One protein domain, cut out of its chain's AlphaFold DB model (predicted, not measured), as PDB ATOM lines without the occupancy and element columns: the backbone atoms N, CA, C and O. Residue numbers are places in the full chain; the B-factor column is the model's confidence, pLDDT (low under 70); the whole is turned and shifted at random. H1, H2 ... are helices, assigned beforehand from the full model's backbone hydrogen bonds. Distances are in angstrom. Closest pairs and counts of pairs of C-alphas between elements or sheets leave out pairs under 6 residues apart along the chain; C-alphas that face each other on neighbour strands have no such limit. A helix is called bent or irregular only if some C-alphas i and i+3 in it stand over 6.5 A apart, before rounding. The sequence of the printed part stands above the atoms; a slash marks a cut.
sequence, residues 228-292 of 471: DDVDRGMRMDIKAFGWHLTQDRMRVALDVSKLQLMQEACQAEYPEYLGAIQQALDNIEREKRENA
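AT A GLANCE: This is residues 228 to 292 of the 471 residues of the protein "HeLo domain-containing protein" of Hortaea thailandica (UniProt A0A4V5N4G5). Three helices lie roughly lengthwise in a small elongated bundle: H2 and H3 fold into a long helical hairpin, and the shorter H1 packs on H3. The bundle is not fully closed, as H1 touches H3 but only comes close to H2; the link after H1, residues 241 to 248, carries the chain on along the length before H2 folds back. The printed part has 65 residues with three named helices, in the order H1, H2, H3, and no named strand, and its class is all helix. It is compact, with a radius of gyration of the C-alphas of 12.0 A, and it spans 36 by 22 by 16 A.

HOW THE PARTS SIT: H1, residues 228 to 240, and H3, residues 271 to 290, touch and run the same way at a shallow tilt of 24 degrees. Their closest C-alphas, those of Lys 239 and Ala 280, are 4.9 A apart. H3 touches H1 with residues 273 to 280 alone. H1 and H2, residues 249 to 269, are close but not clearly touching, with 1 pair of C-alphas within 8 A, those of Ile 238 and Leu 259 at 7.6 A. These two run opposite ways at a shallow tilt of 32 degrees. H2 and H3 form a hairpin: they touch and run opposite ways at a shallow tilt of 22 degrees. Their closest C-alphas, those of Leu 259 and Ile 277, are 6.1 A apart. In H1 every O i to N i+4 pair is within hydrogen-bond range, in H2 15 of 17 are, and in H3 14 of 16.

IN THESE COORDINATES: H1 begins at C-alpha 228, at (541.784, 372.919, 554.215), and is 18.4 A long from first to last C-alpha. H2, the longest helix with 21 residues, begins at C-alpha 249, at (534.923, 340.218, 549.574), and is 30.4 A long. It is irregular: C-alphas 265 and 268 are 7.0 A apart. H3, with 20 residues, is 29.8 A long and ends at C-alpha 290, at (549.315, 339.910, 551.463). It is irregular too, but only just: C-alphas 272 and 275 are 6.7 A apart.

THE WHOLE: The two C-alphas farthest apart are those of Asp 228 and Ala 292, the first and last printed residues, at 37.9 A. The printed part has no cut. The link from H1 to H2, with 8 residues, is short, and the link from H2 to H3, with 1 residue, is tight. The mean pLDDT of the printed part of this model is 92.3, and no printed residue is under 70.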
ATOM      1  N   ASP A 228     540.724 373.895 553.943       98.06
ATOM      2  CA  ASP A 228     541.784 372.919 554.215       98.06
ATOM      3  C   ASP A 228     541.325 371.809 555.166       98.06
ATOM      4  O   ASP A 228     541.688 370.641 554.983       98.06
ATOM      5  N   ASP A 229     540.503 372.156 556.158       97.69
ATOM      6  CA  ASP A 229     539.921 371.203 557.102       97.69
ATOM      7  C   ASP A 229     538.897 370.298 556.413       97.69
ATOM      8  O   ASP A 229     538.945 369.076 556.593       97.69
ATOM      9  N   VAL A 230     538.041 370.868 555.558       97.81
ATOM     10  CA  VAL A 230     537.068 370.101 554.770       97.81
ATOM     11  C   VAL A 230     537.765 369.147 553.807       97.81
ATOM     12  O   VAL A 230     537.452 367.956 553.772       97.81
ATOM     13  N   ASP A 231     538.772 369.624 553.078       97.69
ATOM     14  CA  ASP A 231     539.527 368.791 552.146       97.69
ATOM     15  C   ASP A 231     540.326 367.704 552.867       97.69
ATOM     16  O   ASP A 231     540.483 366.591 552.354       97.69
ATOM     17  N   ARG A 232     540.842 367.995 554.067       97.69
ATOM     18  CA  ARG A 232     541.488 366.988 554.914       97.69
ATOM     19  C   ARG A 232     540.486 365.920 555.338       97.69
ATOM     20  O   ARG A 232     540.807 364.744 555.180       97.69
ATOM     21  N   GLY A 233     539.296 366.311 555.796       96.31
ATOM     22  CA  GLY A 233     538.211 365.388 556.132       96.31
ATOM     23  C   GLY A 233     537.823 364.498 554.952       96.31
ATOM     24  O   GLY A 233     537.828 363.277 555.084       96.31
ATOM     25  N   MET A 234     537.631 365.083 553.764       96.44
ATOM     26  CA  MET A 234     537.290 364.335 552.547       96.44
ATOM     27  C   MET A 234     538.366 363.311 552.190       96.44
ATOM     28  O   MET A 234     538.065 362.157 551.890       96.44
ATOM     29  N   ARG A 235     539.647 363.697 552.251       97.12
ATOM     30  CA  ARG A 235     540.752 362.760 552.001       97.12
ATOM     31  C   ARG A 235     540.799 361.631 553.030       97.12
ATOM     32  O   ARG A 235     541.192 360.529 552.662       97.12
ATOM     33  N   MET A 236     540.457 361.890 554.291       95.06
ATOM     34  CA  MET A 236     540.412 360.854 555.329       95.06
ATOM     35  C   MET A 236     539.282 359.855 555.070       95.06
ATOM     36  O   MET A 236     539.544 358.655 555.077       95.06
ATOM     37  N   ASP A 237     538.083 360.332 554.739       93.19
ATOM     38  CA  ASP A 237     536.941 359.466 554.409       93.19
ATOM     39  C   ASP A 237     537.225 358.591 553.195       93.19
ATOM     40  O   ASP A 237     536.966 357.390 553.195       93.19
ATOM     41  N   ILE A 238     537.819 359.185 552.160       94.81
ATOM     42  CA  ILE A 238     538.198 358.457 550.952       94.81
ATOM     43  C   ILE A 238     539.177 357.330 551.285       94.81
ATOM     44  O   ILE A 238     539.024 356.213 550.793       94.81
ATOM     45  N   LYS A 239     540.177 357.604 552.131       94.75
ATOM     46  CA  LYS A 239     541.148 356.589 552.562       94.75
ATOM     47  C   LYS A 239     540.502 355.494 553.404       94.75
ATOM     48  O   LYS A 239     540.949 354.354 553.313       94.75
ATOM     49  N   ALA A 240     539.459 355.807 554.172       91.94
ATOM     50  CA  ALA A 240     538.749 354.828 554.989       91.94
ATOM     51  C   ALA A 240     538.100 353.717 554.142       91.94
ATOM     52  O   ALA A 240     538.120 352.565 554.561       91.94
ATOM     53  N   PHE A 241     537.643 354.003 552.913       90.88
ATOM     54  CA  PHE A 241     537.186 352.956 551.978       90.88
ATOM     55  C   PHE A 241     538.272 351.945 551.605       90.88
ATOM     56  O   PHE A 241     537.958 350.858 551.127       90.88
ATOM     57  N   GLY A 242     539.543 352.311 551.768       91.50
ATOM     58  CA  GLY A 242     540.670 351.432 551.506       91.50
ATOM     59  C   GLY A 242     540.950 350.438 552.627       91.50
ATOM     60  O   GLY A 242     541.742 349.531 552.400       91.50
ATOM     61  N   TRP A 243     540.361 350.615 553.816       90.25
ATOM     62  CA  TRP A 243     540.708 349.857 555.015       90.25
ATOM     63  C   TRP A 243     539.606 348.864 555.393       90.25
ATOM     64  O   TRP A 243     538.504 349.250 555.785       90.25
ATOM     65  N   HIS A 244     539.919 347.567 555.337       88.50
ATOM     66  CA  HIS A 244     538.986 346.488 555.662       88.50
ATOM     67  C   HIS A 244     539.520 345.638 556.824       88.50
ATOM     68  O   HIS A 244     540.475 344.884 556.668       88.50
ATOM     69  N   LEU A 245     538.897 345.728 558.010       77.94
ATOM     70  CA  LEU A 245     539.274 344.881 559.159       77.94
ATOM     71  C   LEU A 245     538.932 343.403 558.918       77.94
ATOM     72  O   LEU A 245     539.652 342.508 559.361       77.94
ATOM     73  N   THR A 246     537.828 343.144 558.223       76.69
ATOM     74  CA  THR A 246     537.359 341.805 557.860       76.69
ATOM     75  C   THR A 246     537.526 341.569 556.362       76.69
ATOM     76  O   THR A 246     537.310 342.461 555.546       76.69
ATOM     77  N   GLN A 247     537.868 340.335 555.973       75.56
ATOM     78  CA  GLN A 247     538.032 339.935 554.566       75.56
ATOM     79  C   GLN A 247     536.687 339.721 553.844       75.56
ATOM     80  O   GLN A 247     536.507 338.755 553.093       75.56
ATOM     81  N   ASP A 248     535.716 340.604 554.071       86.88
ATOM     82  CA  ASP A 248     534.444 340.562 553.363       86.88
ATOM     83  C   ASP A 248     534.647 340.998 551.905       86.88
ATOM     84  O   ASP A 248     534.702 342.181 551.563       86.88
ATOM     85  N   ARG A 249     534.736 340.005 551.016       87.31
ATOM     86  CA  ARG A 249     534.923 340.218 549.574       87.31
ATOM     87  C   ARG A 249     533.812 341.056 548.952       87.31
ATOM     88  O   ARG A 249     534.082 341.760 547.980       87.31
ATOM     89  N   MET A 250     532.586 340.970 549.471       88.44
ATOM     90  CA  MET A 250     531.473 341.756 548.948       88.44
ATOM     91  C   MET A 250     531.634 343.222 549.317       88.44
ATOM     92  O   MET A 250     531.528 344.078 548.438       88.44
ATOM     93  N   ARG A 251     531.965 343.510 550.580       88.38
ATOM     94  CA  ARG A 251     532.246 344.876 551.034       88.38
ATOM     95  C   ARG A 251     533.407 345.502 550.266       88.38
ATOM     96  O   ARG A 251     533.249 346.590 549.721       88.38
ATOM     97  N   VAL A 252     534.515 344.774 550.125       91.50
ATOM     98  CA  VAL A 252     535.687 345.228 549.358       91.50
ATOM     99  C   VAL A 252     535.306 345.556 547.910       91.50
ATOM    100  O   VAL A 252     535.685 346.602 547.389       91.50
ATOM    101  N   ALA A 253     534.525 344.701 547.240       90.81
ATOM    102  CA  ALA A 253     534.095 344.949 545.863       90.81
ATOM    103  C   ALA A 253     533.199 346.196 545.732       90.81
ATOM    104  O   ALA A 253     533.314 346.938 544.752       90.81
ATOM    105  N   LEU A 254     532.325 346.441 546.714       89.31
ATOM    106  CA  LEU A 254     531.494 347.646 546.763       89.31
ATOM    107  C   LEU A 254     532.345 348.904 546.946       89.31
ATOM    108  O   LEU A 254     532.153 349.868 546.203       89.31
ATOM    109  N   ASP A 255     533.304 348.883 547.870       91.69
ATOM    110  CA  ASP A 255     534.178 350.028 548.142       91.69
ATOM    111  C   ASP A 255     535.091 350.334 546.944       91.69
ATOM    112  O   ASP A 255     535.213 351.492 546.548       91.69
ATOM    113  N   VAL A 256     535.613 349.311 546.250       93.56
ATOM    114  CA  VAL A 256     536.320 349.496 544.967       93.56
ATOM    115  C   VAL A 256     535.415 350.161 543.927       93.56
ATOM    116  O   VAL A 256     535.840 351.095 543.247       93.56
ATOM    117  N   SER A 257     534.158 349.720 543.799       91.56
ATOM    118  CA  SER A 257     533.227 350.339 542.850       91.56
ATOM    119  C   SER A 257     532.902 351.790 543.213       91.56
ATOM    120  O   SER A 257     532.710 352.592 542.296       91.56
ATOM    121  N   LYS A 258     532.818 352.132 544.505       91.44
ATOM    122  CA  LYS A 258     532.628 353.515 544.967       91.44
ATOM    123  C   LYS A 258     533.851 354.364 544.643       91.44
ATOM    124  O   LYS A 258     533.698 355.407 544.018       91.44
ATOM    125  N   LEU A 259     535.052 353.884 544.966       94.69
ATOM    126  CA  LEU A 259     536.310 354.580 544.680       94.69
ATOM    127  C   LEU A 259     536.483 354.867 543.184       94.69
ATOM    128  O   LEU A 259     536.892 355.965 542.823       94.69
ATOM    129  N   GLN A 260     536.103 353.936 542.305       94.50
ATOM    130  CA  GLN A 260     536.131 354.155 540.853       94.50
ATOM    131  C   GLN A 260     535.133 355.226 540.389       94.50
ATOM    132  O   GLN A 260     535.481 356.067 539.563       94.50
ATOM    133  N   LEU A 261     533.907 355.227 540.928       93.12
ATOM    134  CA  LEU A 261     532.924 356.277 540.631       93.12
ATOM    135  C   LEU A 261     533.384 357.643 541.149       93.12
ATOM    136  O   LEU A 261     533.248 358.641 540.448       93.12
ATOM    137  N   MET A 262     533.961 357.687 542.352       94.00
ATOM    138  CA  MET A 262     534.543 358.905 542.914       94.00
ATOM    139  C   MET A 262     535.730 359.387 542.084       94.00
ATOM    140  O   MET A 262     535.868 360.584 541.876       94.00
ATOM    141  N   GLN A 263     536.566 358.478 541.573       95.88
ATOM    142  CA  GLN A 263     537.686 358.838 540.704       95.88
ATOM    143  C   GLN A 263     537.188 359.558 539.452       95.88
ATOM    144  O   GLN A 263     537.726 360.599 539.097       95.88
ATOM    145  N   GLU A 264     536.151 359.019 538.809       95.00
ATOM    146  CA  GLU A 264     535.524 359.618 537.628       95.00
ATOM    147  C   GLU A 264     534.866 360.967 537.961       95.00
ATOM    148  O   GLU A 264     535.096 361.949 537.260       95.00
ATOM    149  N   ALA A 265     534.121 361.053 539.067       93.88
ATOM    150  CA  ALA A 265     533.462 362.285 539.505       93.88
ATOM    151  C   ALA A 265     534.458 363.409 539.854       93.88
ATOM    152  O   ALA A 265     534.253 364.565 539.487       93.88
ATOM    153  N   CYS A 266     535.555 363.078 540.539       95.75
ATOM    154  CA  CYS A 266     536.532 364.054 541.015       95.75
ATOM    155  C   CYS A 266     537.499 364.545 539.929       95.75
ATOM    156  O   CYS A 266     538.163 365.552 540.153       95.75
ATOM    157  N   GLN A 267     537.596 363.879 538.770       93.81
ATOM    158  CA  GLN A 267     538.569 364.232 537.723       93.81
ATOM    159  C   GLN A 267     538.507 365.703 537.299       93.81
ATOM    160  O   GLN A 267     539.552 366.320 537.101       93.81
ATOM    161  N   ALA A 268     537.299 366.248 537.152       89.00
ATOM    162  CA  ALA A 268     537.096 367.631 536.731       89.00
ATOM    163  C   ALA A 268     536.846 368.585 537.909       89.00
ATOM    164  O   ALA A 268     537.311 369.720 537.876       89.00
ATOM    165  N   GLU A 269     536.104 368.142 538.930       89.06
ATOM    166  CA  GLU A 269     535.593 369.025 539.988       89.06
ATOM    167  C   GLU A 269     536.521 369.130 541.200       89.06
ATOM    168  O   GLU A 269     536.649 370.213 541.763       89.06
ATOM    169  N   TYR A 270     537.177 368.030 541.588       94.94
ATOM    170  CA  TYR A 270     537.983 367.945 542.812       94.94
ATOM    171  C   TYR A 270     539.269 367.134 542.598       94.94
ATOM    172  O   TYR A 270     539.455 366.066 543.206       94.94
ATOM    173  N   PRO A 271     540.176 367.594 541.717       96.62
ATOM    174  CA  PRO A 271     541.411 366.875 541.420       96.62
ATOM    175  C   PRO A 271     542.280 366.637 542.669       96.62
ATOM    176  O   PRO A 271     543.023 365.654 542.724       96.62
ATOM    177  N   GLU A 272     542.153 367.467 543.708       95.81
ATOM    178  CA  GLU A 272     542.843 367.308 544.993       95.81
ATOM    179  C   GLU A 272     542.498 366.004 545.739       95.81
ATOM    180  O   GLU A 272     543.272 365.558 546.593       95.81
ATOM    181  N   TYR A 273     541.367 365.364 545.427       97.31
ATOM    182  CA  TYR A 273     540.944 364.115 546.067       97.31
ATOM    183  C   TYR A 273     541.498 362.868 545.363       97.31
ATOM    184  O   TYR A 273     541.568 361.801 545.978       97.31
ATOM    185  N   LEU A 274     541.974 362.987 544.117       97.75
ATOM    186  CA  LEU A 274     542.450 361.853 543.313       97.75
ATOM    187  C   LEU A 274     543.607 361.096 543.977       97.75
ATOM    188  O   LEU A 274     543.651 359.867 543.929       97.75
ATOM    189  N   GLY A 275     544.510 361.811 544.654       97.62
ATOM    190  CA  GLY A 275     545.619 361.190 545.380       97.62
ATOM    191  C   GLY A 275     545.155 360.294 546.533       97.62
ATOM    192  O   GLY A 275     545.711 359.219 546.738       97.62
ATOM    193  N   ALA A 276     544.109 360.695 547.262       97.62
ATOM    194  CA  ALA A 276     543.539 359.877 548.333       97.62
ATOM    195  C   ALA A 276     542.805 358.647 547.779       97.62
ATOM    196  O   ALA A 276     542.925 357.565 548.347       97.62
ATOM    197  N   ILE A 277     542.106 358.800 546.648       97.56
ATOM    198  CA  ILE A 277     541.406 357.695 545.974       97.56
ATOM    199  C   ILE A 277     542.410 356.634 545.519       97.56
ATOM    200  O   ILE A 277     542.211 355.448 545.773       97.56
ATOM    201  N   GLN A 278     543.515 357.058 544.898       97.94
ATOM    202  CA  GLN A 278     544.560 356.133 544.466       97.94
ATOM    203  C   GLN A 278     545.191 355.406 545.659       97.94
ATOM    204  O   GLN A 278     545.316 354.188 545.625       97.94
ATOM    205  N   GLN A 279     545.496 356.123 546.748       97.62
ATOM    206  CA  GLN A 279     546.013 355.508 547.977       97.62
ATOM    207  C   GLN A 279     545.066 354.441 548.543       97.62
ATOM    208  O   GLN A 279     545.530 353.388 548.973       97.62
ATOM    209  N   ALA A 280     543.752 354.689 548.531       96.69
ATOM    210  CA  ALA A 280     542.757 353.722 548.991       96.69
ATOM    211  C   ALA A 280     542.721 352.464 548.103       96.69
ATOM    212  O   ALA A 280     542.730 351.346 548.616       96.69
ATOM    213  N   LEU A 281     542.744 352.629 546.775       96.62
ATOM    214  CA  LEU A 281     542.782 351.512 545.822       96.62
ATOM    215  C   LEU A 281     544.065 350.679 545.957       96.62
ATOM    216  O   LEU A 281     543.999 349.447 545.989       96.62
ATOM    217  N   ASP A 282     545.215 351.341 546.094       96.12
ATOM    218  CA  ASP A 282     546.511 350.687 546.299       96.12
ATOM    219  C   ASP A 282     546.533 349.902 547.621       96.12
ATOM    220  O   ASP A 282     547.127 348.822 547.701       96.12
ATOM    221  N   ASN A 283     545.862 350.420 548.659       94.88
ATOM    222  CA  ASN A 283     545.717 349.737 549.942       94.88
ATOM    223  C   ASN A 283     544.964 348.412 549.794       94.88
ATOM    224  O   ASN A 283     545.468 347.370 550.214       94.88
ATOM    225  N   ILE A 284     543.815 348.442 549.115       93.88
ATOM    226  CA  ILE A 284     542.991 347.254 548.852       93.88
ATOM    227  C   ILE A 284     543.779 346.215 548.043       93.88
ATOM    228  O   ILE A 284     543.720 345.014 548.324       93.88
ATOM    229  N   GLU A 285     544.538 346.644 547.027       92.06
ATOM    230  CA  GLU A 285     545.350 345.719 546.234       92.06
ATOM    231  C   GLU A 285     546.476 345.087 547.063       92.06
ATOM    232  O   GLU A 285     546.737 343.883 546.947       92.06
ATOM    233  N   ARG A 286     547.127 345.880 547.922       90.81
ATOM    234  CA  ARG A 286     548.175 345.397 548.824       90.81
ATOM    235  C   ARG A 286     547.629 344.360 549.802       90.81
ATOM    236  O   ARG A 286     548.169 343.256 549.855       90.81
ATOM    237  N   GLU A 287     546.520 344.654 550.479       88.19
ATOM    238  CA  GLU A 287     545.867 343.718 551.404       88.19
ATOM    239  C   GLU A 287     545.445 342.425 550.696       88.19
ATOM    240  O   GLU A 287     545.638 341.327 551.217       88.19
ATOM    241  N   LYS A 288     544.928 342.516 549.465       87.19
ATOM    242  CA  LYS A 288     544.592 341.336 548.654       87.19
ATOM    243  C   LYS A 288     545.816 340.473 548.335       87.19
ATOM    244  O   LYS A 288     545.687 339.251 548.246       87.19
ATOM    245  N   ARG A 289     546.982 341.085 548.114       86.75
ATOM    246  CA  ARG A 289     548.239 340.385 547.808       86.75
ATOM    247  C   ARG A 289     548.833 339.721 549.045       86.75
ATOM    248  O   ARG A 289     549.278 338.583 548.946       86.75
ATOM    249  N   GLU A 290     548.816 340.413 550.178       85.75
ATOM    250  CA  GLU A 290     549.315 339.910 551.463       85.75
ATOM    251  C   GLU A 290     548.446 338.766 552.006       85.75
ATOM    252  O   GLU A 290     548.972 337.800 552.550       85.75
ATOM    253  N   ASN A 291     547.131 338.822 551.777       81.44
ATOM    254  CA  ASN A 291     546.183 337.786 552.194       81.44
ATOM    255  C   ASN A 291     545.958 336.682 551.145       81.44
ATOM    256  O   ASN A 291     545.121 335.795 551.340       81.44
ATOM    257  N   ALA A 292     546.656 336.722 550.006       78.75
ATOM    258  CA  ALA A 292     546.542 335.665 549.014       78.75
ATOM    259  C   ALA A 292     547.135 334.363 549.583       78.75
ATOM    260  O   ALA A 292     548.250 334.386 550.110       78.75
TER     261      ALA A 292